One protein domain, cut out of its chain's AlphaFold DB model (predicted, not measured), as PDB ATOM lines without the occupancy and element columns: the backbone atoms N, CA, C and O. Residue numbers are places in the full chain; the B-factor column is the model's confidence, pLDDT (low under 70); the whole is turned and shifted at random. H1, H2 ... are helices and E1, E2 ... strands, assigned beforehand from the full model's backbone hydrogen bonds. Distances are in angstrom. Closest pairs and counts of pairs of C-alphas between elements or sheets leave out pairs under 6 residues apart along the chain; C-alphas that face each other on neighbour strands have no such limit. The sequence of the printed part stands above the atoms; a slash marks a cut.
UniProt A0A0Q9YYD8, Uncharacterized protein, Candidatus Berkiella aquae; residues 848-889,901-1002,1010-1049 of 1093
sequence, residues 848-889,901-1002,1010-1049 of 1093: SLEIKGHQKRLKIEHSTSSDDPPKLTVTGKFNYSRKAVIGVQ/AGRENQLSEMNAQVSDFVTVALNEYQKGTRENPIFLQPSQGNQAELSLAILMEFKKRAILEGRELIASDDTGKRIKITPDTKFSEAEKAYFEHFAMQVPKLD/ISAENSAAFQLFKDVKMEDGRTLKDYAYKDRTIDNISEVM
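AT A GLANCE: This is residues 848 to 889, 901 to 1002 and 1010 to 1049 of the 1093 residues of an uncharacterized protein of Candidatus Berkiella aquae (UniProt A0A0Q9YYD8). A three-stranded antiparallel sheet, E1 E2 E3, makes one end of an elongated model; the long helix H2 covers one face of it and runs on past it. H3 crosses H2 in the middle, with H4 and the two-stranded ribbon E4 E5 packed on H3, and the short helices H5, H6 and H7 gather toward the other end. The printed part has 184 residues, with named elements in the order E1 E2 E3 H1 H2 H3 E4 E5 H4 H5 H6 H7, of mixed class. It is compact, with a radius of gyration of the C-alphas of 16.9 A, and spans 55 by 36 by 27 A.

HOW THE PARTS SIT: E1, residues 848 to 853, E2, 856 to 863, and E3, 871 to 877, form a meander, each strand the antiparallel neighbour of the one before. N 849 and O 860 are 2.8 A apart, N 859 and O 875 2.7 A. H1, residues 882 to 886, touches H2, residues 901 to 926, at the C-alphas of Ala 884 and Arg 903, 5.3 A. H2 is on the sheet over E2 and E3, two layers, at a height over the sheet of 10.2 A; on the local plane it stands at 28 degrees to E2, only just along the strands. H3, residues 944 to 961, touches H2 with residues 946 to 954 alone, at a steep tilt of 51 degrees, closest at C-alphas 914 and 950, 5.9 A. E4, residues 965 to 968, and E5, 974 to 977, are an antiparallel hairpin, with N 975 and O 967 2.8 A apart; residues 934 to 935 pair parallel with 967 to 968. H4, residues 985 to 996, touches H3 at C-alphas 994 and 944, 5.3 A, opposite ways at a shallow tilt of 34 degrees, only just short of steep. The hub is H5, residues 1016 to 1021; it touches H3, H4, H6, residues 1032 to 1039, and H7, residues 1045 to 1049. Its closest C-alphas to H3 are 1016 and 945, 4.4 A. Every O i to N i+4 pair is within hydrogen-bond range in H1, H3, H5 and H7, but 21 of 22 in H2, 7 of 8 in H4 and 2 of 4 in H6.

IN THESE COORDINATES: E1 begins at C-alpha 848 (291.241, 252.489, 208.650). E2 is 22.2 A long, H2 37.7 A and H3 25.5 A. H7 ends at C-alpha 1049 (302.830, 280.516, 223.427).

THE WHOLE: The C-alphas of Ser 866 and Lys 1038 are the two farthest apart, 55.6 A. Residues 890 to 900 and 1003 to 1009 are cut out, with gaps of 13.9 A and 13.0 A. The link H2 to H3 is long. Low confidence includes residues 848 to 874 and 924 to 942.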
ATOM      1  N   SER A 848     291.230 251.029 208.769       39.00
ATOM      2  CA  SER A 848     291.241 252.489 208.650       39.00
ATOM      3  C   SER A 848     289.876 253.113 208.346       39.00
ATOM      4  O   SER A 848     289.176 252.703 207.422       39.00
ATOM      5  N   LEU A 849     289.523 254.164 209.084       40.53
ATOM      6  CA  LEU A 849     288.270 254.914 208.981       40.53
ATOM      7  C   LEU A 849     288.476 256.223 208.196       40.53
ATOM      8  O   LEU A 849     288.996 257.178 208.760       40.53
ATOM      9  N   GLU A 850     288.053 256.311 206.924       41.47
ATOM     10  CA  GLU A 850     288.133 257.551 206.116       41.47
ATOM     11  C   GLU A 850     286.819 258.371 206.176       41.47
ATOM     12  O   GLU A 850     285.825 258.013 205.534       41.47
ATOM     13  N   ILE A 851     286.801 259.500 206.897       45.19
ATOM     14  CA  ILE A 851     285.643 260.421 206.974       45.19
ATOM     15  C   ILE A 851     285.670 261.379 205.768       45.19
ATOM     16  O   ILE A 851     286.671 262.068 205.555       45.19
ATOM     17  N   LYS A 852     284.585 261.437 204.969       36.81
ATOM     18  CA  LYS A 852     284.448 262.342 203.805       36.81
ATOM     19  C   LYS A 852     283.265 263.299 203.961       36.81
ATOM     20  O   LYS A 852     282.115 262.886 203.887       36.81
ATOM     21  N   GLY A 853     283.588 264.583 204.083       39.03
ATOM     22  CA  GLY A 853     282.713 265.745 203.917       39.03
ATOM     23  C   GLY A 853     283.560 266.890 203.354       39.03
ATOM     24  O   GLY A 853     284.789 266.842 203.468       39.03
ATOM     25  N   HIS A 854     282.950 267.858 202.660       36.06
ATOM     26  CA  HIS A 854     283.692 268.890 201.929       36.06
ATOM     27  C   HIS A 854     284.803 269.514 202.801       36.06
ATOM     28  O   HIS A 854     284.550 270.019 203.885       36.06
ATOM     29  N   GLN A 855     286.040 269.421 202.295       47.75
ATOM     30  CA  GLN A 855     287.304 269.936 202.847       47.75
ATOM     31  C   GLN A 855     288.089 269.138 203.910       47.75
ATOM     32  O   GLN A 855     289.202 269.569 204.211       47.75
ATOM     33  N   LYS A 856     287.672 267.960 204.401       52.25
ATOM     34  CA  LYS A 856     288.496 267.191 205.373       52.25
ATOM     35  C   LYS A 856     288.580 265.707 205.012       52.25
ATOM     36  O   LYS A 856     287.566 265.088 204.705       52.25
ATOM     37  N   ARG A 857     289.790 265.134 205.038       58.41
ATOM     38  CA  ARG A 857     289.990 263.674 205.035       58.41
ATOM     39  C   ARG A 857     290.697 263.291 206.329       58.41
ATOM     40  O   ARG A 857     291.895 263.519 206.469       58.41
ATOM     41  N   LEU A 858     289.934 262.744 207.266       59.03
ATOM     42  CA  LEU A 858     290.444 262.140 208.494       59.03
ATOM     43  C   LEU A 858     290.506 260.631 208.278       59.03
ATOM     44  O   LEU A 858     289.541 260.062 207.768       59.03
ATOM     45  N   LYS A 859     291.634 260.015 208.625       68.62
ATOM     46  CA  LYS A 859     291.863 258.573 208.625       68.62
ATOM     47  C   LYS A 859     292.192 258.150 210.056       68.62
ATOM     48  O   LYS A 859     293.246 258.522 210.553       68.62
ATOM     49  N   ILE A 860     291.304 257.423 210.724       64.88
ATOM     50  CA  ILE A 860     291.559 256.877 212.068       64.88
ATOM     51  C   ILE A 860     291.898 255.395 211.920       64.88
ATOM     52  O   ILE A 860     291.140 254.661 211.295       64.88
ATOM     53  N   GLU A 861     293.040 254.966 212.439       67.94
ATOM     54  CA  GLU A 861     293.523 253.588 212.399       67.94
ATOM     55  C   GLU A 861     293.684 253.062 213.821       67.94
ATOM     56  O   GLU A 861     294.356 253.678 214.649       67.94
ATOM     57  N   HIS A 862     293.089 251.906 214.094       64.56
ATOM     58  CA  HIS A 862     293.353 251.152 215.312       64.56
ATOM     59  C   HIS A 862     294.306 250.021 214.936       64.56
ATOM     60  O   HIS A 862     293.938 249.130 214.170       64.56
ATOM     61  N   SER A 863     295.540 250.062 215.434       64.56
ATOM     62  CA  SER A 863     296.472 248.947 215.280       64.56
ATOM     63  C   SER A 863     296.538 248.168 216.587       64.56
ATOM     64  O   SER A 863     297.004 248.687 217.604       64.56
ATOM     65  N   THR A 864     296.079 246.923 216.543       54.00
ATOM     66  CA  THR A 864     296.267 245.915 217.585       54.00
ATOM     67  C   THR A 864     297.302 244.917 217.077       54.00
ATOM     68  O   THR A 864     297.002 244.084 216.227       54.00
ATOM     69  N   SER A 865     298.546 245.051 217.536       58.69
ATOM     70  CA  SER A 865     299.550 243.985 217.427       58.69
ATOM     71  C   SER A 865     299.424 243.103 218.669       58.69
ATOM     72  O   SER A 865     299.086 243.617 219.732       58.69
ATOM     73  N   SER A 866     299.684 241.796 218.562       54.25
ATOM     74  CA  SER A 866     299.663 240.886 219.719       54.25
ATOM     75  C   SER A 866     300.689 241.256 220.795       54.25
ATOM     76  O   SER A 866     300.515 240.882 221.952       54.25
ATOM     77  N   ASP A 867     301.725 242.009 220.411       64.00
ATOM     78  CA  ASP A 867     302.900 242.274 221.241       64.00
ATOM     79  C   ASP A 867     303.007 243.747 221.694       64.00
ATOM     80  O   ASP A 867     303.886 244.072 222.488       64.00
ATOM     81  N   ASP A 868     302.114 244.639 221.234       56.50
ATOM     82  CA  ASP A 868     302.095 246.065 221.604       56.50
ATOM     83  C   ASP A 868     300.732 246.485 222.189       56.50
ATOM     84  O   ASP A 868     299.687 246.027 221.717       56.50
ATOM     85  N   PRO A 869     300.698 247.415 223.166       58.59
ATOM     86  CA  PRO A 869     299.446 247.984 223.655       58.59
ATOM     87  C   PRO A 869     298.655 248.631 222.502       58.59
ATOM     88  O   PRO A 869     299.260 249.220 221.597       58.59
ATOM     89  N   PRO A 870     297.308 248.547 222.523       62.00
ATOM     90  CA  PRO A 870     296.460 249.029 221.440       62.00
ATOM     91  C   PRO A 870     296.792 250.482 221.091       62.00
ATOM     92  O   PRO A 870     296.734 251.385 221.923       62.00
ATOM     93  N   LYS A 871     297.154 250.716 219.829       65.50
ATOM     94  CA  LYS A 871     297.589 252.028 219.356       65.50
ATOM     95  C   LYS A 871     296.504 252.656 218.490       65.50
ATOM     96  O   LYS A 871     296.141 252.126 217.441       65.50
ATOM     97  N   LEU A 872     296.015 253.813 218.934       66.44
ATOM     98  CA  LEU A 872     295.139 254.678 218.153       66.44
ATOM     99  C   LEU A 872     295.992 255.648 217.332       66.44
ATOM    100  O   LEU A 872     296.673 256.516 217.882       66.44
ATOM    101  N   THR A 873     295.942 255.521 216.012       67.69
ATOM    102  CA  THR A 873     296.607 256.438 215.085       67.69
ATOM    103  C   THR A 873     295.557 257.291 214.388       67.69
ATOM    104  O   THR A 873     294.768 256.797 213.588       67.69
ATOM    105  N   VAL A 874     295.543 258.595 214.661       66.81
ATOM    106  CA  VAL A 874     294.654 259.540 213.974       66.81
ATOM    107  C   VAL A 874     295.469 260.303 212.933       66.81
ATOM    108  O   VAL A 874     296.286 261.156 213.261       66.81
ATOM    109  N   THR A 875     295.247 260.002 211.660       71.00
ATOM    110  CA  THR A 875     295.891 260.671 210.526       71.00
ATOM    111  C   THR A 875     294.948 261.711 209.924       71.00
ATOM    112  O   THR A 875     293.875 261.385 209.420       71.00
ATOM    113  N   GLY A 876     295.342 262.982 209.927       69.12
ATOM    114  CA  GLY A 876     294.570 264.068 209.317       69.12
ATOM    115  C   GLY A 876     295.218 264.577 208.035       69.12
ATOM    116  O   GLY A 876     296.412 264.864 208.022       69.12
ATOM    117  N   LYS A 877     294.438 264.740 206.958       73.25
ATOM    118  CA  LYS A 877     294.837 265.557 205.801       73.25
ATOM    119  C   LYS A 877     294.193 266.932 205.907       73.25
ATOM    120  O   LYS A 877     292.969 267.056 205.822       73.25
ATOM    121  N   PHE A 878     295.040 267.944 206.039       74.31
ATOM    122  CA  PHE A 878     294.655 269.346 206.123       74.31
ATOM    123  C   PHE A 878     294.751 269.988 204.741       74.31
ATOM    124  O   PHE A 878     295.756 269.833 204.044       74.31
ATOM    125  N   ASN A 879     293.711 270.713 204.336       73.44
ATOM    126  CA  ASN A 879     293.711 271.471 203.090       73.44
ATOM    127  C   ASN A 879     293.994 272.934 203.422       73.44
ATOM    128  O   ASN A 879     293.071 273.690 203.707       73.44
ATOM    129  N   TYR A 880     295.269 273.324 203.401       77.12
ATOM    130  CA  TYR A 880     295.681 274.720 203.539       77.12
ATOM    131  C   TYR A 880     296.797 275.056 202.547       77.12
ATOM    132  O   TYR A 880     297.640 274.217 202.209       77.12
ATOM    133  N   SER A 881     296.829 276.297 202.061       78.44
ATOM    134  CA  SER A 881     297.935 276.766 201.227       78.44
ATOM    135  C   SER A 881     299.119 277.142 202.108       78.44
ATOM    136  O   SER A 881     299.203 278.257 202.628       78.44
ATOM    137  N   ARG A 882     300.087 276.227 202.225       77.19
ATOM    138  CA  ARG A 882     301.339 276.484 202.949       77.19
ATOM    139  C   ARG A 882     302.010 277.781 202.501       77.19
ATOM    140  O   ARG A 882     302.393 278.582 203.344       77.19
ATOM    141  N   LYS A 883     302.082 278.021 201.183       77.25
ATOM    142  CA  LYS A 883     302.643 279.248 200.582       77.25
ATOM    143  C   LYS A 883     301.912 280.515 201.034       77.25
ATOM    144  O   LYS A 883     302.558 281.539 201.236       77.25
ATOM    145  N   ALA A 884     300.592 280.444 201.210       74.88
ATOM    146  CA  ALA A 884     299.800 281.566 201.704       74.88
ATOM    147  C   ALA A 884     300.022 281.813 203.202       74.88
ATOM    148  O   ALA A 884     300.188 282.966 203.596       74.88
ATOM    149  N   VAL A 885     300.093 280.751 204.016       73.62
ATOM    150  CA  VAL A 885     300.355 280.850 205.465       73.62
ATOM    151  C   VAL A 885     301.719 281.487 205.734       73.62
ATOM    152  O   VAL A 885     301.804 282.438 206.506       73.62
ATOM    153  N   ILE A 886     302.758 281.036 205.026       71.94
ATOM    154  CA  ILE A 886     304.129 281.558 205.164       71.94
ATOM    155  C   ILE A 886     304.363 282.890 204.429       71.94
ATOM    156  O   ILE A 886     305.397 283.525 204.610       71.94
ATOM    157  N   GLY A 887     303.426 283.329 203.580       70.25
ATOM    158  CA  GLY A 887     303.522 284.591 202.839       70.25
ATOM    159  C   GLY A 887     304.538 284.617 201.686       70.25
ATOM    160  O   GLY A 887     304.994 285.696 201.312       70.25
ATOM    161  N   VAL A 888     304.897 283.469 201.099       66.56
ATOM    162  CA  VAL A 888     305.857 283.409 199.979       66.56
ATOM    163  C   VAL A 888     305.179 283.825 198.670       66.56
ATOM    164  O   VAL A 888     304.265 283.157 198.185       66.56
ATOM    165  N   GLN A 889     305.656 284.923 198.074       56.53
ATOM    166  CA  GLN A 889     305.210 285.412 196.767       56.53
ATOM    167  C   GLN A 889     305.688 284.485 195.643       56.53
ATOM    168  O   GLN A 889     306.886 284.347 195.404       56.53
ATOM    169  N   ALA A 901     294.878 289.795 203.096       53.66
ATOM    170  CA  ALA A 901     293.579 289.207 203.446       53.66
ATOM    171  C   ALA A 901     293.500 287.691 203.157       53.66
ATOM    172  O   ALA A 901     292.768 286.963 203.817       53.66
ATOM    173  N   GLY A 902     294.284 287.189 202.193       68.19
ATOM    174  CA  GLY A 902     294.345 285.756 201.896       68.19
ATOM    175  C   GLY A 902     295.087 284.947 202.963       68.19
ATOM    176  O   GLY A 902     294.758 283.786 203.183       68.19
ATOM    177  N   ARG A 903     296.065 285.549 203.649       75.12
ATOM    178  CA  ARG A 903     296.858 284.860 204.675       75.12
ATOM    179  C   ARG A 903     296.060 284.640 205.957       75.12
ATOM    180  O   ARG A 903     296.084 283.535 206.482       75.12
ATOM    181  N   GLU A 904     295.369 285.668 206.444       75.25
ATOM    182  CA  GLU A 904     294.551 285.572 207.665       75.25
ATOM    183  C   GLU A 904     293.435 284.539 207.502       75.25
ATOM    184  O   GLU A 904     293.259 283.690 208.370       75.25
ATOM    185  N   ASN A 905     292.773 284.525 206.340       74.56
ATOM    186  CA  ASN A 905     291.757 283.522 206.027       74.56
ATOM    187  C   ASN A 905     292.332 282.099 206.021       74.56
ATOM    188  O   ASN A 905     291.726 281.200 206.589       74.56
ATOM    189  N   GLN A 906     293.515 281.888 205.430       79.50
ATOM    190  CA  GLN A 906     294.157 280.568 205.398       79.50
ATOM    191  C   GLN A 906     294.657 280.115 206.775       79.50
ATOM    192  O   GLN A 906     294.568 278.934 207.096       79.50
ATOM    193  N   LEU A 907     295.150 281.037 207.608       78.12
ATOM    194  CA  LEU A 907     295.555 280.733 208.982       78.12
ATOM    195  C   LEU A 907     294.336 280.410 209.859       78.12
ATOM    196  O   LEU A 907     294.360 279.438 210.611       78.12
ATOM    197  N   SER A 908     293.254 281.179 209.719       78.19
ATOM    198  CA  SER A 908     291.980 280.918 210.396       78.19
ATOM    199  C   SER A 908     291.382 279.574 209.971       78.19
ATOM    200  O   SER A 908     290.904 278.824 210.819       78.19
ATOM    201  N   GLU A 909     291.426 279.251 208.677       79.06
ATOM    202  CA  GLU A 909     290.954 277.974 208.136       79.06
ATOM    203  C   GLU A 909     291.798 276.802 208.660       79.06
ATOM    204  O   GLU A 909     291.241 275.799 209.105       79.06
ATOM    205  N   MET A 910     293.128 276.942 208.698       85.38
ATOM    206  CA  MET A 910     294.027 275.941 209.281       85.38
ATOM    207  C   MET A 910     293.735 275.716 210.773       85.38
ATOM    208  O   MET A 910     293.570 274.570 211.184       85.38
ATOM    209  N   ASN A 911     293.604 276.780 211.571       80.38
ATOM    210  CA  ASN A 911     293.311 276.671 213.005       80.38
ATOM    211  C   ASN A 911     291.944 276.017 213.268       80.38
ATOM    212  O   ASN A 911     291.830 275.176 214.157       80.38
ATOM    213  N   ALA A 912     290.925 276.330 212.461       76.19
ATOM    214  CA  ALA A 912     289.622 275.667 212.541       76.19
ATOM    215  C   ALA A 912     289.712 274.175 212.166       76.19
ATOM    216  O   ALA A 912     289.114 273.323 212.823       76.19
ATOM    217  N   GLN A 913     290.491 273.827 211.133       79.19
ATOM    218  CA  GLN A 913     290.737 272.426 210.780       79.19
ATOM    219  C   GLN A 913     291.471 271.667 211.898       79.19
ATOM    220  O   GLN A 913     291.117 270.520 212.163       79.19
ATOM    221  N   VAL A 914     292.443 272.298 212.565       81.12
ATOM    222  CA  VAL A 914     293.178 271.730 213.710       81.12
ATOM    223  C   VAL A 914     292.274 271.535 214.924       81.12
ATOM    224  O   VAL A 914     292.265 270.442 215.483       81.12
ATOM    225  N   SER A 915     291.472 272.535 215.298       79.69
ATOM    226  CA  SER A 915     290.523 272.423 216.417       79.69
ATOM    227  C   SER A 915     289.564 271.245 216.230       79.69
ATOM    228  O   SER A 915     289.391 270.426 217.136       79.69
ATOM    229  N   ASP A 916     288.991 271.103 215.033       74.62
ATOM    230  CA  ASP A 916     288.090 269.991 214.722       74.62
ATOM    231  C   ASP A 916     288.826 268.645 214.723       74.62
ATOM    232  O   ASP A 916     288.307 267.660 215.245       74.62
ATOM    233  N   PHE A 917     290.046 268.598 214.172       81.44
ATOM    234  CA  PHE A 917     290.888 267.400 214.189       81.44
ATOM    235  C   PHE A 917     291.158 266.923 215.620       81.44
ATOM    236  O   PHE A 917     290.946 265.749 215.917       81.44
ATOM    237  N   VAL A 918     291.593 267.825 216.505       80.44
ATOM    238  CA  VAL A 918     291.915 267.490 217.900       80.44
ATOM    239  C   VAL A 918     290.662 267.086 218.664       80.44
ATOM    240  O   VAL A 918     290.699 266.107 219.399       80.44
ATOM    241  N   THR A 919     289.536 267.765 218.440       78.94
ATOM    242  CA  THR A 919     288.251 267.395 219.052       78.94
ATOM    243  C   THR A 919     287.840 265.976 218.661       78.94
ATOM    244  O   THR A 919     287.491 265.171 219.520       78.94
ATOM    245  N   VAL A 920     287.935 265.626 217.373       73.50
ATOM    246  CA  VAL A 920     287.651 264.260 216.906       73.50
ATOM    247  C   VAL A 920     288.637 263.261 217.509       73.50
ATOM    248  O   VAL A 920     288.209 262.227 218.011       73.50
ATOM    249  N   ALA A 921     289.936 263.568 217.514       76.00
ATOM    250  CA  ALA A 921     290.955 262.685 218.080       76.00
ATOM    251  C   ALA A 921     290.734 262.423 219.581       76.00
ATOM    252  O   ALA A 921     290.852 261.282 220.022       76.00
ATOM    253  N   LEU A 922     290.373 263.453 220.351       77.00
ATOM    254  CA  LEU A 922     290.070 263.335 221.778       77.00
ATOM    255  C   LEU A 922     288.781 262.554 222.030       77.00
ATOM    256  O   LEU A 922     288.763 261.712 222.923       77.00
ATOM    257  N   ASN A 923     287.739 262.777 221.228       76.19
ATOM    258  CA  ASN A 923     286.491 262.022 221.330       76.19
ATOM    259  C   ASN A 923     286.697 260.538 220.998       76.19
ATOM    260  O   ASN A 923     286.120 259.679 221.656       76.19
ATOM    261  N   GLU A 924     287.521 260.209 220.000       67.94
ATOM    262  CA  GLU A 924     287.873 258.812 219.704       67.94
ATOM    263  C   GLU A 924     288.773 258.203 220.784       67.94
ATOM    264  O   GLU A 924     288.585 257.050 221.159       67.94
ATOM    265  N   TYR A 925     289.701 258.980 221.347       67.81
ATOM    266  CA  TYR A 925     290.503 258.548 222.492       67.81
ATOM    267  C   TYR A 925     289.632 258.246 223.723       67.81
ATOM    268  O   TYR A 925     289.832 257.225 224.376       67.81
ATOM    269  N   GLN A 926     288.621 259.075 223.999       67.88
ATOM    270  CA  GLN A 926     287.662 258.861 225.091       67.88
ATOM    271  C   GLN A 926     286.814 257.591 224.918       67.88
ATOM    272  O   GLN A 926     286.328 257.056 225.910       67.88
ATOM    273  N   LYS A 927     286.654 257.081 223.689       67.50
ATOM    274  CA  LYS A 927     285.962 255.807 223.424       67.50
ATOM    275  C   LYS A 927     286.824 254.571 223.727       67.50
ATOM    276  O   LYS A 927     286.297 253.461 223.691       67.50
ATOM    277  N   GLY A 928     288.127 254.733 223.976       56.75
ATOM    278  CA  GLY A 928     289.066 253.652 224.293       56.75
ATOM    279  C   GLY A 928     289.467 253.587 225.774       56.75
ATOM    280  O   GLY A 928     289.076 254.416 226.590       56.75
ATOM    281  N   THR A 929     290.286 252.593 226.133       49.38
ATOM    282  CA  THR A 929     290.911 252.491 227.463       49.38
ATOM    283  C   THR A 929     291.822 253.699 227.723       49.38
ATOM    284  O   THR A 929     292.548 254.133 226.827       49.38
ATOM    285  N   ARG A 930     291.818 254.224 228.962       52.62
ATOM    286  CA  ARG A 930     292.533 255.449 229.407       52.62
ATOM    287  C   ARG A 930     294.051 255.474 229.118       52.62
ATOM    288  O   ARG A 930     294.687 256.502 229.319       52.62
ATOM    289  N   GLU A 931     294.644 254.394 228.618       53.47
ATOM    290  CA  GLU A 931     296.092 254.231 228.442       53.47
ATOM    291  C   GLU A 931     296.622 254.483 227.016       53.47
ATOM    292  O   GLU A 931     297.832 254.431 226.811       53.47
ATOM    293  N   ASN A 932     295.774 254.795 226.025       57.16
ATOM    294  CA  ASN A 932     296.212 254.860 224.617       57.16
ATOM    295  C   ASN A 932     296.747 256.248 224.190       57.16
ATOM    296  O   ASN A 932     295.957 257.147 223.923       57.16
ATOM    297  N   PRO A 933     298.064 256.479 224.046       59.50
ATOM    298  CA  PRO A 933     298.578 257.789 223.634       59.50
ATOM    299  C   PRO A 933     298.079 258.200 222.238       59.50
ATOM    300  O   PRO A 933     297.962 257.358 221.346       59.50
ATOM    301  N   ILE A 934     297.841 259.502 222.027       62.72
ATOM    302  CA  ILE A 934     297.499 260.025 220.699       62.72
ATOM    303  C   ILE A 934     298.797 260.294 219.935       62.72
ATOM    304  O   ILE A 934     299.620 261.128 220.319       62.72
ATOM    305  N   PHE A 935     298.985 259.577 218.830       61.00
ATOM    306  CA  PHE A 935     300.161 259.736 217.980       61.00
ATOM    307  C   PHE A 935     299.942 260.852 216.959       61.00
ATOM    308  O   PHE A 935     299.011 260.789 216.155       61.00
ATOM    309  N   LEU A 936     300.820 261.859 216.971       58.12
ATOM    310  CA  LEU A 936     300.797 262.960 216.015       58.12
ATOM    311  C   LEU A 936     301.817 262.693 214.914       58.12
ATOM    312  O   LEU A 936     303.002 262.968 215.067       58.12
ATOM    313  N   GLN A 937     301.347 262.169 213.783       58.91
ATOM    314  CA  GLN A 937     302.193 261.962 212.613       58.91
ATOM    315  C   GLN A 937     301.741 262.880 211.467       58.91
ATOM    316  O   GLN A 937     300.706 262.619 210.844       58.91
ATOM    317  N   PRO A 938     302.476 263.964 211.154       55.88
ATOM    318  CA  PRO A 938     302.168 264.776 209.985       55.88
ATOM    319  C   PRO A 938     302.342 263.935 208.711       55.88
ATOM    320  O   PRO A 938     303.367 263.281 208.505       55.88
ATOM    321  N   SER A 939     301.329 263.937 207.840       50.47
ATOM    322  CA  SER A 939     301.333 263.141 206.610       50.47
ATOM    323  C   SER A 939     302.271 263.766 205.567       50.47
ATOM    324  O   SER A 939     301.836 264.532 204.713       50.47
ATOM    325  N   GLN A 940     303.556 263.426 205.648       50.47
ATOM    326  CA  GLN A 940     304.636 263.769 204.714       50.47
ATOM    327  C   GLN A 940     305.019 265.263 204.602       50.47
ATOM    328  O   GLN A 940     304.301 266.104 204.064       50.47
ATOM    329  N   GLY A 941     306.257 265.549 205.023       60.25
ATOM    330  CA  GLY A 941     306.944 266.839 204.900       60.25
ATOM    331  C   GLY A 941     307.013 267.612 206.220       60.25
ATOM    332  O   GLY A 941     306.042 267.642 206.964       60.25
ATOM    333  N   ASN A 942     308.155 268.263 206.500       65.25
ATOM    334  CA  ASN A 942     308.346 269.172 207.644       65.25
ATOM    335  C   ASN A 942     307.282 270.284 207.611       65.25
ATOM    336  O   ASN A 942     307.527 271.310 206.975       65.25
ATOM    337  N   GLN A 943     306.124 270.101 208.249       80.56
ATOM    338  CA  GLN A 943     305.062 271.100 208.441       80.56
ATOM    339  C   GLN A 943     305.040 271.538 209.908       80.56
ATOM    340  O   GLN A 943     304.068 271.327 210.629       80.56
ATOM    341  N   ALA A 944     306.148 272.126 210.357       83.50
ATOM    342  CA  ALA A 944     306.336 272.559 211.735       83.50
ATOM    343  C   ALA A 944     305.209 273.473 212.243       83.50
ATOM    344  O   ALA A 944     304.802 273.365 213.395       83.50
ATOM    345  N   GLU A 945     304.662 274.324 211.369       84.88
ATOM    346  CA  GLU A 945     303.535 275.199 211.689       84.88
ATOM    347  C   GLU A 945     302.252 274.431 212.037       84.88
ATOM    348  O   GLU A 945     301.540 274.805 212.965       84.88
ATOM    349  N   LEU A 946     301.980 273.325 211.344       83.62
ATOM    350  CA  LEU A 946     300.811 272.496 211.604       83.62
ATOM    351  C   LEU A 946     301.015 271.667 212.876       83.62
ATOM    352  O   LEU A 946     300.126 271.627 213.724       83.62
ATOM    353  N   SER A 947     302.192 271.056 213.039       85.81
ATOM    354  CA  SER A 947     302.533 270.297 214.249       85.81
ATOM    355  C   SER A 947     302.436 271.168 215.500       85.81
ATOM    356  O   SER A 947     301.848 270.753 216.497       85.81
ATOM    357  N   LEU A 948     302.950 272.399 215.434       89.25
ATOM    358  CA  LEU A 948     302.867 273.348 216.537       89.25
ATOM    359  C   LEU A 948     301.423 273.774 216.817       89.25
ATOM    360  O   LEU A 948     301.023 273.785 217.975       89.25
ATOM    361  N   ALA A 949     300.620 274.063 215.786       88.19
ATOM    362  CA  ALA A 949     299.204 274.390 215.968       88.19
ATOM    363  C   ALA A 949     298.431 273.247 216.651       88.19
ATOM    364  O   ALA A 949     297.644 273.497 217.564       88.19
ATOM    365  N   ILE A 950     298.694 271.994 216.260       87.12
ATOM    366  CA  ILE A 950     298.096 270.816 216.899       87.12
ATOM    367  C   ILE A 950     298.529 270.729 218.366       87.12
ATOM    368  O   ILE A 950     297.674 270.628 219.240       87.12
ATOM    369  N   LEU A 951     299.828 270.824 218.662       89.88
ATOM    370  CA  LEU A 951     300.335 270.760 220.039       89.88
ATOM    371  C   LEU A 951     299.742 271.854 220.939       89.88
ATOM    372  O   LEU A 951     299.400 271.586 222.091       89.88
ATOM    373  N   MET A 952     299.563 273.066 220.411       94.06
ATOM    374  CA  MET A 952     298.909 274.160 221.134       94.06
ATOM    375  C   MET A 952     297.446 273.855 221.445       94.06
ATOM    376  O   MET A 952     296.997 274.099 222.564       94.06
ATOM    377  N   GLU A 953     296.705 273.285 220.497       92.94
ATOM    378  CA  GLU A 953     295.320 272.874 220.727       92.94
ATOM    379  C   GLU A 953     295.239 271.725 221.749       92.94
ATOM    380  O   GLU A 953     294.381 271.751 222.629       92.94
ATOM    381  N   PHE A 954     296.178 270.773 221.724       90.06
ATOM    382  CA  PHE A 954     296.297 269.738 222.759       90.06
ATOM    383  C   PHE A 954     296.547 270.337 224.147       90.06
ATOM    384  O   PHE A 954     295.856 269.977 225.098       90.06
ATOM    385  N   LYS A 955     297.491 271.278 224.274       94.69
ATOM    386  CA  LYS A 955     297.756 271.966 225.547       94.69
ATOM    387  C   LYS A 955     296.523 272.721 226.039       94.69
ATOM    388  O   LYS A 955     296.177 272.624 227.212       94.69
ATOM    389  N   LYS A 956     295.817 273.412 225.139       93.69
ATOM    390  CA  LYS A 956     294.554 274.099 225.447       93.69
ATOM    391  C   LYS A 956     293.506 273.131 226.009       93.69
ATOM    392  O   LYS A 956     292.878 273.439 227.018       93.69
ATOM    393  N   ARG A 957     293.342 271.957 225.390       90.75
ATOM    394  CA  ARG A 957     292.393 270.919 225.831       90.75
ATOM    395  C   ARG A 957     292.795 270.292 227.161       90.75
ATOM    396  O   ARG A 957     291.935 270.161 228.019       90.75
ATOM    397  N   ALA A 958     294.079 269.999 227.375       91.00
ATOM    398  CA  ALA A 958     294.577 269.524 228.668       91.00
ATOM    399  C   ALA A 958     294.208 270.497 229.804       91.00
ATOM    400  O   ALA A 958     293.704 270.067 230.838       91.00
ATOM    401  N   ILE A 959     294.386 271.808 229.584       92.38
ATOM    402  CA  ILE A 959     294.034 272.849 230.563       92.38
ATOM    403  C   ILE A 959     292.514 272.930 230.779       92.38
ATOM    404  O   ILE A 959     292.062 272.951 231.920       92.38
ATOM    405  N   LEU A 960     291.720 272.969 229.702       87.62
ATOM    406  CA  LEU A 960     290.255 273.076 229.788       87.62
ATOM    407  C   LEU A 960     289.601 271.844 230.433       87.62
ATOM    408  O   LEU A 960     288.614 271.987 231.147       87.62
ATOM    409  N   GLU A 961     290.137 270.651 230.179       86.94
ATOM    410  CA  GLU A 961     289.610 269.379 230.692       86.94
ATOM    411  C   GLU A 961     290.237 268.972 232.036       86.94
ATOM    412  O   GLU A 961     289.811 267.987 232.635       86.94
ATOM    413  N   GLY A 962     291.259 269.695 232.509       90.44
ATOM    414  CA  GLY A 962     291.928 269.415 233.780       90.44
ATOM    415  C   GLY A 962     292.635 268.057 233.837       90.44
ATOM    416  O   GLY A 962     292.777 267.493 234.922       90.44
ATOM    417  N   ARG A 963     293.075 267.509 232.694       86.38
ATOM    418  CA  ARG A 963     293.716 266.184 232.617       86.38
ATOM    419  C   ARG A 963     294.993 266.175 231.782       86.38
ATOM    420  O   ARG A 963     295.160 266.974 230.865       86.38
ATOM    421  N   GLU A 964     295.884 265.236 232.095       87.62
ATOM    422  CA  GLU A 964     297.088 264.989 231.298       87.62
ATOM    423  C   GLU A 964     296.732 264.362 229.942       87.62
ATOM    424  O   GLU A 964     295.873 263.482 229.855       87.62
ATOM    425  N   LEU A 965     297.435 264.781 228.889       86.00
ATOM    426  CA  LEU A 965     297.373 264.173 227.558       86.00
ATOM    427  C   LEU A 965     298.766 263.679 227.158       86.00
ATOM    428  O   LEU A 965     299.773 264.268 227.538       86.00
ATOM    429  N   ILE A 966     298.848 262.610 226.368       82.75
ATOM    430  CA  ILE A 966     300.127 262.107 225.850       82.75
ATOM    431  C   ILE A 966     300.179 262.367 224.348       82.75
ATOM    432  O   ILE A 966     299.322 261.882 223.609       82.75
ATOM    433  N   ALA A 967     301.205 263.097 223.913       81.94
ATOM    434  CA  ALA A 967     301.538 263.287 222.506       81.94
ATOM    435  C   ALA A 967     302.842 262.553 222.170       81.94
ATOM    436  O   ALA A 967     303.682 262.323 223.038       81.94
ATOM    437  N   SER A 968     303.030 262.190 220.906       77.44
ATOM    438  CA  SER A 968     304.289 261.636 220.394       77.44
ATOM    439  C   SER A 968     304.655 262.317 219.085       77.44
ATOM    440  O   SER A 968     303.751 262.605 218.298       77.44
ATOM    441  N   ASP A 969     305.947 262.541 218.845       74.31
ATOM    442  CA  ASP A 969     306.456 263.008 217.547       74.31
ATOM    443  C   ASP A 969     306.640 261.837 216.570       74.31
ATOM    444  O   ASP A 969     306.358 260.673 216.881       74.31
ATOM    445  N   ASP A 970     307.123 262.166 215.372       66.75
ATOM    446  CA  ASP A 970     307.459 261.237 214.297       66.75
ATOM    447  C   ASP A 970     308.651 260.321 214.620       66.75
ATOM    448  O   ASP A 970     308.816 259.293 213.963       66.75
ATOM    449  N   THR A 971     309.440 260.636 215.654       72.06
ATOM    450  CA  THR A 971     310.502 259.761 216.181       72.06
ATOM    451  C   THR A 971     309.985 258.755 217.212       72.06
ATOM    452  O   THR A 971     310.727 257.876 217.647       72.06
ATOM    453  N   GLY A 972     308.709 258.859 217.603       73.50
ATOM    454  CA  GLY A 972     308.113 258.034 218.654       73.50
ATOM    455  C   GLY A 972     308.414 258.532 220.071       73.50
ATOM    456  O   GLY A 972     308.065 257.852 221.044       73.50
ATOM    457  N   LYS A 973     309.049 259.703 220.220       80.31
ATOM    458  CA  LYS A 973     309.318 260.294 221.531       80.31
ATOM    459  C   LYS A 973     308.004 260.794 222.120       80.31
ATOM    460  O   LYS A 973     307.391 261.733 221.615       80.31
ATOM    461  N   ARG A 974     307.587 260.165 223.219       81.75
ATOM    462  CA  ARG A 974     306.381 260.539 223.961       81.75
ATOM    463  C   ARG A 974     306.653 261.735 224.862       81.75
ATOM    464  O   ARG A 974     307.678 261.790 225.543       81.75
ATOM    465  N   ILE A 975     305.692 262.642 224.924       87.75
ATOM    466  CA  ILE A 975     305.657 263.741 225.873       87.75
ATOM    467  C   ILE A 975     304.315 263.792 226.595       87.75
ATOM    468  O   ILE A 975     303.253 263.648 225.988       87.75
ATOM    469  N   LYS A 976     304.379 264.007 227.909       90.88
ATOM    470  CA  LYS A 976     303.209 264.318 228.727       90.88
ATOM    471  C   LYS A 976     302.906 265.810 228.626       90.88
ATOM    472  O   LYS A 976     303.765 266.634 228.931       90.88
ATOM    473  N   ILE A 977     301.693 266.128 228.199       91.81
ATOM    474  CA  ILE A 977     301.126 267.470 228.160       91.81
ATOM    475  C   ILE A 977     300.288 267.636 229.426       91.81
ATOM    476  O   ILE A 977     299.287 266.943 229.615       91.81
ATOM    477  N   THR A 978     300.729 268.521 230.308       93.50
ATOM    478  CA  THR A 978     300.125 268.739 231.625       93.50
ATOM    479  C   THR A 978     298.940 269.707 231.527       93.50
ATOM    480  O   THR A 978     298.939 270.583 230.654       93.50
ATOM    481  N   PRO A 979     297.947 269.627 232.430       94.25
ATOM    482  CA  PRO A 979     296.852 270.596 232.490       94.25
ATOM    483  C   PRO A 979     297.268 271.960 233.075       94.25
ATOM    484  O   PRO A 979     296.428 272.845 233.216       94.25
ATOM    485  N   ASP A 980     298.546 272.160 233.427       92.94
ATOM    486  CA  ASP A 980     299.039 273.451 233.911       92.94
ATOM    487  C   ASP A 980     299.033 274.489 232.777       92.94
ATOM    488  O   ASP A 980     299.398 274.216 231.636       92.94
ATOM    489  N   THR A 981     298.650 275.718 233.104       87.38
ATOM    490  CA  THR A 981     298.805 276.890 232.236       87.38
ATOM    491  C   THR A 981     300.259 277.176 231.855       87.38
ATOM    492  O   THR A 981     300.508 277.800 230.821       87.38
ATOM    493  N   LYS A 982     301.222 276.727 232.670       91.50
ATOM    494  CA  LYS A 982     302.655 276.790 232.377       91.50
ATOM    495  C   LYS A 982     303.114 275.540 231.625       91.50
ATOM    496  O   LYS A 982     302.604 274.437 231.815       91.50
ATOM    497  N   PHE A 983     304.109 275.720 230.765       92.12
ATOM    498  CA  PHE A 983     304.834 274.606 230.162       92.12
ATOM    499  C   PHE A 983     305.843 274.068 231.179       92.12
ATOM    500  O   PHE A 983     306.662 274.830 231.691       92.12
ATOM    501  N   SER A 984     305.814 272.764 231.451       93.06
ATOM    502  CA  SER A 984     306.937 272.080 232.104       93.06
ATOM    503  C   SER A 984     308.200 272.184 231.239       93.06
ATOM    504  O   SER A 984     308.106 272.390 230.032       93.06
ATOM    505  N   GLU A 985     309.390 271.988 231.812       91.88
ATOM    506  CA  GLU A 985     310.649 272.042 231.042       91.88
ATOM    507  C   GLU A 985     310.669 271.047 229.868       91.88
ATOM    508  O   GLU A 985     311.191 271.345 228.793       91.88
ATOM    509  N   ALA A 986     310.032 269.883 230.036       90.62
ATOM    510  CA  ALA A 986     309.872 268.909 228.962       90.62
ATOM    511  C   ALA A 986     308.951 269.434 227.849       90.62
ATOM    512  O   ALA A 986     309.315 269.353 226.673       90.62
ATOM    513  N   GLU A 987     307.780 269.982 228.202       92.62
ATOM    514  CA  GLU A 987     306.849 270.574 227.229       92.62
ATOM    515  C   GLU A 987     307.488 271.764 226.524       92.62
ATOM    516  O   GLU A 987     307.410 271.868 225.305       92.62
ATOM    517  N   LYS A 988     308.191 272.616 227.269       91.19
ATOM    518  CA  LYS A 988     308.909 273.770 226.742       91.19
ATOM    519  C   LYS A 988     309.916 273.346 225.678       91.19
ATOM    520  O   LYS A 988     309.788 273.783 224.538       91.19
ATOM    521  N   ALA A 989     310.836 272.436 226.003       89.00
ATOM    522  CA  ALA A 989     311.842 271.958 225.053       89.00
ATOM    523  C   ALA A 989     311.213 271.335 223.792       89.00
ATOM    524  O   ALA A 989     311.729 271.480 222.682       89.00
ATOM    525  N   TYR A 990     310.081 270.648 223.951       88.38
ATOM    526  CA  TYR A 990     309.395 269.971 222.857       88.38
ATOM    527  C   TYR A 990     308.598 270.925 221.958       88.38
ATOM    528  O   TYR A 990     308.674 270.829 220.736       88.38
ATOM    529  N   PHE A 991     307.874 271.887 222.529       90.94
ATOM    530  CA  PHE A 991     307.168 272.909 221.755       90.94
ATOM    531  C   PHE A 991     308.163 273.864 221.082       90.94
ATOM    532  O   PHE A 991     307.979 274.212 219.914       90.94
ATOM    533  N   GLU A 992     309.249 274.227 221.773       89.31
ATOM    534  CA  GLU A 992     310.326 275.058 221.221       89.31
ATOM    535  C   GLU A 992     311.016 274.380 220.030       89.31
ATOM    536  O   GLU A 992     311.340 275.055 219.051       89.31
ATOM    537  N   HIS A 993     311.148 273.048 220.040       87.88
ATOM    538  CA  HIS A 993     311.649 272.298 218.887       87.88
ATOM    539  C   HIS A 993     310.827 272.575 217.618       87.88
ATOM    540  O   HIS A 993     311.398 272.965 216.600       87.88
ATOM    541  N   PHE A 994     309.497 272.437 217.668       85.50
ATOM    542  CA  PHE A 994     308.632 272.707 216.509       85.50
ATOM    543  C   PHE A 994     308.526 274.197 216.187       85.50
ATOM    544  O   PHE A 994     308.519 274.578 215.019       85.50
ATOM    545  N   ALA A 995     308.500 275.050 217.207       86.12
ATOM    546  CA  ALA A 995     308.490 276.497 217.052       86.12
ATOM    547  C   ALA A 995     309.684 277.040 216.271       86.12
ATOM    548  O   ALA A 995     309.502 277.925 215.430       86.12
ATOM    549  N   MET A 996     310.874 276.501 216.534       85.56
ATOM    550  CA  MET A 996     312.129 276.937 215.925       85.56
ATOM    551  C   MET A 996     312.379 276.327 214.545       85.56
ATOM    552  O   MET A 996     313.248 276.804 213.811       85.56
ATOM    553  N   GLN A 997     311.628 275.295 214.150       84.25
ATOM    554  CA  GLN A 997     311.767 274.721 212.819       84.25
ATOM    555  C   GLN A 997     311.354 275.736 211.747       84.25
ATOM    556  O   GLN A 997     310.256 276.301 211.752       84.25
ATOM    557  N   VAL A 998     312.251 275.936 210.782       76.38
ATOM    558  CA  VAL A 998     311.986 276.755 209.601       76.38
ATOM    559  C   VAL A 998     311.511 275.839 208.469       76.38
ATOM    560  O   VAL A 998     312.171 274.833 208.178       76.38
ATOM    561  N   PRO A 999     310.392 276.159 207.796       67.94
ATOM    562  CA  PRO A 999     309.945 275.468 206.598       67.94
ATOM    563  C   PRO A 999     311.077 275.334 205.574       67.94
ATOM    564  O   PRO A 999     311.598 276.335 205.080       67.94
ATOM    565  N   LYS A1000     311.438 274.100 205.197       63.34
ATOM    566  CA  LYS A1000     312.256 273.871 203.998       63.34
ATOM    567  C   LYS A1000     311.417 274.260 202.783       63.34
ATOM    568  O   LYS A1000     310.564 273.495 202.341       63.34
ATOM    569  N   LEU A1001     311.618 275.472 202.281       61.38
ATOM    570  CA  LEU A1001     311.025 275.924 201.031       61.38
ATOM    571  C   LEU A1001     311.940 275.525 199.883       61.38
ATOM    572  O   LEU A1001     313.102 275.923 199.856       61.38
ATOM    573  N   ASP A1002     311.407 274.781 198.919       56.47
ATOM    574  CA  ASP A1002     312.090 274.489 197.657       56.47
ATOM    575  C   ASP A1002     312.029 275.729 196.743       56.47
ATOM    576  O   ASP A1002     311.350 275.784 195.717       56.47
ATOM    577  N   ILE A1010     317.946 282.125 206.488       54.44
ATOM    578  CA  ILE A1010     316.897 281.649 207.391       54.44
ATOM    579  C   ILE A1010     316.649 282.756 208.433       54.44
ATOM    580  O   ILE A1010     317.349 282.829 209.437       54.44
ATOM    581  N   SER A1011     315.722 283.680 208.172       67.12
ATOM    582  CA  SER A1011     315.320 284.684 209.161       67.12
ATOM    583  C   SER A1011     314.334 284.065 210.152       67.12
ATOM    584  O   SER A1011     313.492 283.250 209.767       67.12
ATOM    585  N   ALA A1012     314.413 284.469 211.424       67.44
ATOM    586  CA  ALA A1012     313.485 284.064 212.487       67.44
ATOM    587  C   ALA A1012     312.004 284.313 212.120       67.44
ATOM    588  O   ALA A1012     311.114 283.606 212.588       67.44
ATOM    589  N   GLU A1013     311.751 285.252 211.203       75.44
ATOM    590  CA  GLU A1013     310.438 285.546 210.621       75.44
ATOM    591  C   GLU A1013     309.830 284.367 209.841       75.44
ATOM    592  O   GLU A1013     308.625 284.327 209.612       75.44
ATOM    593  N   ASN A1014     310.633 283.382 209.437       74.50
ATOM    594  CA  ASN A1014     310.151 282.183 208.753       74.50
ATOM    595  C   ASN A1014     309.907 281.001 209.701       74.50
ATOM    596  O   ASN A1014     309.462 279.957 209.238       74.50
ATOM    597  N   SER A1015     310.183 281.135 211.001       81.44
ATOM    598  CA  SER A1015     309.910 280.077 211.982       81.44
ATOM    599  C   SER A1015     308.408 279.801 212.120       81.44
ATOM    600  O   SER A1015     307.581 280.703 211.946       81.44
ATOM    601  N   ALA A1016     308.039 278.563 212.459       81.06
ATOM    602  CA  ALA A1016     306.646 278.195 212.724       81.06
ATOM    603  C   ALA A1016     306.003 279.101 213.788       81.06
ATOM    604  O   ALA A1016     304.888 279.589 213.593       81.06
ATOM    605  N   ALA A1017     306.736 279.397 214.868       82.12
ATOM    606  CA  ALA A1017     306.253 280.281 215.927       82.12
ATOM    607  C   ALA A1017     305.963 281.696 215.430       82.12
ATOM    608  O   ALA A1017     304.907 282.247 215.737       82.12
ATOM    609  N   PHE A1018     306.842 282.282 214.616       82.62
ATOM    610  CA  PHE A1018     306.570 283.606 214.063       82.62
ATOM    611  C   PHE A1018     305.334 283.591 213.155       82.62
ATOM    612  O   PHE A1018     304.514 284.506 213.202       82.62
ATOM    613  N   GLN A1019     305.152 282.546 212.347       82.94
ATOM    614  CA  GLN A1019     304.019 282.476 211.423       82.94
ATOM    615  C   GLN A1019     302.665 282.355 212.138       82.94
ATOM    616  O   GLN A1019     301.701 282.961 211.661       82.94
ATOM    617  N   LEU A1020     302.615 281.632 213.264       81.88
ATOM    618  CA  LEU A1020     301.408 281.438 214.076       81.88
ATOM    619  C   LEU A1020     301.146 282.583 215.064       81.88
ATOM    620  O   LEU A1020     299.990 282.938 215.285       81.88
ATOM    621  N   PHE A1021     302.197 283.154 215.664       85.31
ATOM    622  CA  PHE A1021     302.066 283.995 216.860       85.31
ATOM    623  C   PHE A1021     302.562 285.434 216.707       85.31
ATOM    624  O   PHE A1021     302.538 286.178 217.684       85.31
ATOM    625  N   LYS A1022     302.993 285.869 215.513       83.25
ATOM    626  CA  LYS A1022     303.506 287.240 215.291       83.25
ATOM    627  C   LYS A1022     302.596 288.357 215.821       83.25
ATOM    628  O   LYS A1022     303.117 289.398 216.201       83.25
ATOM    629  N   ASP A1023     301.280 288.138 215.858       84.12
ATOM    630  CA  ASP A1023     300.275 289.136 216.248       84.12
ATOM    631  C   ASP A1023     299.766 288.947 217.695       84.12
ATOM    632  O   ASP A1023     298.885 289.678 218.150       84.12
ATOM    633  N   VAL A1024     300.313 287.978 218.443       85.50
ATOM    634  CA  VAL A1024     299.988 287.771 219.862       85.50
ATOM    635  C   VAL A1024     300.556 288.933 220.669       85.50
ATOM    636  O   VAL A1024     301.759 289.183 220.625       85.50
ATOM    637  N   LYS A1025     299.683 289.639 221.395       86.38
ATOM    638  CA  LYS A1025     300.063 290.728 222.302       86.38
ATOM    639  C   LYS A1025     300.537 290.165 223.638       86.38
ATOM    640  O   LYS A1025     299.796 289.426 224.288       86.38
ATOM    641  N   MET A1026     301.739 290.554 224.035       86.56
ATOM    642  CA  MET A1026     302.332 290.278 225.340       86.56
ATOM    643  C   MET A1026     301.737 291.196 226.415       86.56
ATOM    644  O   MET A1026     301.011 292.145 226.105       86.56
ATOM    645  N   GLU A1027     302.038 290.919 227.686       84.50
ATOM    646  CA  GLU A1027     301.519 291.693 228.827       84.50
ATOM    647  C   GLU A1027     301.942 293.173 228.788       84.50
ATOM    648  O   GLU A1027     301.203 294.040 229.247       84.50
ATOM    649  N   ASP A1028     303.072 293.494 228.153       86.50
ATOM    650  CA  ASP A1028     303.531 294.875 227.953       86.50
ATOM    651  C   ASP A1028     302.913 295.580 226.723       86.50
ATOM    652  O   ASP A1028     303.291 296.701 226.378       86.50
ATOM    653  N   GLY A1029     301.967 294.922 226.043       85.88
ATOM    654  CA  GLY A1029     301.244 295.439 224.883       85.88
ATOM    655  C   GLY A1029     301.955 295.281 223.534       85.88
ATOM    656  O   GLY A1029     301.326 295.554 222.505       85.88
ATOM    657  N   ARG A1030     303.214 294.821 223.502       84.81
ATOM    658  CA  ARG A1030     303.958 294.557 222.259       84.81
ATOM    659  C   ARG A1030     303.590 293.197 221.671       84.81
ATOM    660  O   ARG A1030     303.235 292.268 222.388       84.81
ATOM    661  N   THR A1031     303.675 293.069 220.353       85.44
ATOM    662  CA  THR A1031     303.472 291.797 219.645       85.44
ATOM    663  C   THR A1031     304.791 291.071 219.415       85.44
ATOM    664  O   THR A1031     305.844 291.705 219.384       85.44
ATOM    665  N   LEU A1032     304.770 289.755 219.175       78.75
ATOM    666  CA  LEU A1032     305.988 289.010 218.808       78.75
ATOM    667  C   LEU A1032     306.705 289.627 217.591       78.75
ATOM    668  O   LEU A1032     307.937 289.634 217.532       78.75
ATOM    669  N   LYS A1033     305.954 290.208 216.648       81.62
ATOM    670  CA  LYS A1033     306.504 290.978 215.526       81.62
ATOM    671  C   LYS A1033     307.357 292.166 215.983       81.62
ATOM    672  O   LYS A1033     308.382 292.439 215.361       81.62
ATOM    673  N   ASP A1034     306.966 292.845 217.058       80.62
ATOM    674  CA  ASP A1034     307.674 294.013 217.590       80.62
ATOM    675  C   ASP A1034     308.995 293.631 218.282       80.62
ATOM    676  O   ASP A1034     309.945 294.417 218.258       80.62
ATOM    677  N   TYR A1035     309.083 292.423 218.854       71.19
ATOM    678  CA  TYR A1035     310.318 291.889 219.448       71.19
ATOM    679  C   TYR A1035     311.270 291.308 218.397       71.19
ATOM    680  O   TYR A1035     312.456 291.638 218.381       71.19
ATOM    681  N   ALA A1036     310.753 290.495 217.472       63.91
ATOM    682  CA  ALA A1036     311.564 289.818 216.456       63.91
ATOM    683  C   ALA A1036     312.273 290.793 215.495       63.91
ATOM    684  O   ALA A1036     313.321 290.460 214.940       63.91
ATOM    685  N   TYR A1037     311.726 292.003 215.317       54.00
ATOM    686  CA  TYR A1037     312.302 293.033 214.449       54.00
ATOM    687  C   TYR A1037     313.585 293.669 215.015       54.00
ATOM    688  O   TYR A1037     314.350 294.256 214.251       54.00
ATOM    689  N   LYS A1038     313.835 293.568 216.330       54.25
ATOM    690  CA  LYS A1038     314.984 294.224 216.977       54.25
ATOM    691  C   LYS A1038     316.198 293.313 217.154       54.25
ATOM    692  O   LYS A1038     317.283 293.726 216.755       54.25
ATOM    693  N   ASP A1039     316.020 292.079 217.629       55.03
ATOM    694  CA  ASP A1039     317.165 291.283 218.116       55.03
ATOM    695  C   ASP A1039     317.445 289.985 217.331       55.03
ATOM    696  O   ASP A1039     318.440 289.312 217.580       55.03
ATOM    697  N   ARG A1040     316.629 289.642 216.318       54.94
ATOM    698  CA  ARG A1040     316.731 288.410 215.488       54.94
ATOM    699  C   ARG A1040     316.753 287.074 216.257       54.94
ATOM    700  O   ARG A1040     316.746 286.028 215.608       54.94
ATOM    701  N   THR A1041     316.727 287.085 217.583       58.91
ATOM    702  CA  THR A1041     316.455 285.943 218.454       58.91
ATOM    703  C   THR A1041     315.009 286.015 218.940       58.91
ATOM    704  O   THR A1041     314.431 287.094 219.076       58.91
ATOM    705  N   ILE A1042     314.380 284.858 219.144       64.69
ATOM    706  CA  ILE A1042     313.068 284.778 219.787       64.69
ATOM    707  C   ILE A1042     313.287 284.173 221.175       64.69
ATOM    708  O   ILE A1042     312.908 283.035 221.432       64.69
ATOM    709  N   ASP A1043     313.943 284.921 222.062       67.56
ATOM    710  CA  ASP A1043     314.367 284.400 223.372       67.56
ATOM    711  C   ASP A1043     313.188 284.079 224.321       67.56
ATOM    712  O   ASP A1043     313.378 283.443 225.352       67.56
ATOM    713  N   ASN A1044     311.946 284.402 223.925       77.12
ATOM    714  CA  ASN A1044     310.731 284.232 224.733       77.12
ATOM    715  C   ASN A1044     309.590 283.466 224.018       77.12
ATOM    716  O   ASN A1044     308.415 283.740 224.269       77.12
ATOM    717  N   ILE A1045     309.867 282.512 223.112       83.00
ATOM    718  CA  ILE A1045     308.782 281.790 222.397       83.00
ATOM    719  C   ILE A1045     307.789 281.124 223.360       83.00
ATOM    720  O   ILE A1045     306.577 281.212 223.158       83.00
ATOM    721  N   SER A1046     308.280 280.474 224.413       84.44
ATOM    722  CA  SER A1046     307.440 279.824 225.427       84.44
ATOM    723  C   SER A1046     306.519 280.802 226.157       84.44
ATOM    724  O   SER A1046     305.368 280.462 226.445       84.44
ATOM    725  N   GLU A1047     306.962 282.036 226.377       86.62
ATOM    726  CA  GLU A1047     306.133 283.097 226.949       86.62
ATOM    727  C   GLU A1047     305.016 283.513 225.980       86.62
ATOM    728  O   GLU A1047     303.849 283.585 226.368       86.62
ATOM    729  N   VAL A1048     305.344 283.691 224.695       85.50
ATOM    730  CA  VAL A1048     304.366 284.034 223.646       85.50
ATOM    731  C   VAL A1048     303.316 282.932 223.484       85.50
ATOM    732  O   VAL A1048     302.120 283.219 223.402       85.50
ATOM    733  N   MET A1049     303.740 281.665 223.476       91.31
ATOM    734  CA  MET A1049     302.830 280.516 223.427       91.31
ATOM    735  C   MET A1049     301.915 280.482 224.656       91.31
ATOM    736  O   MET A1049     300.706 280.293 224.519       91.31
TER     737      MET A1049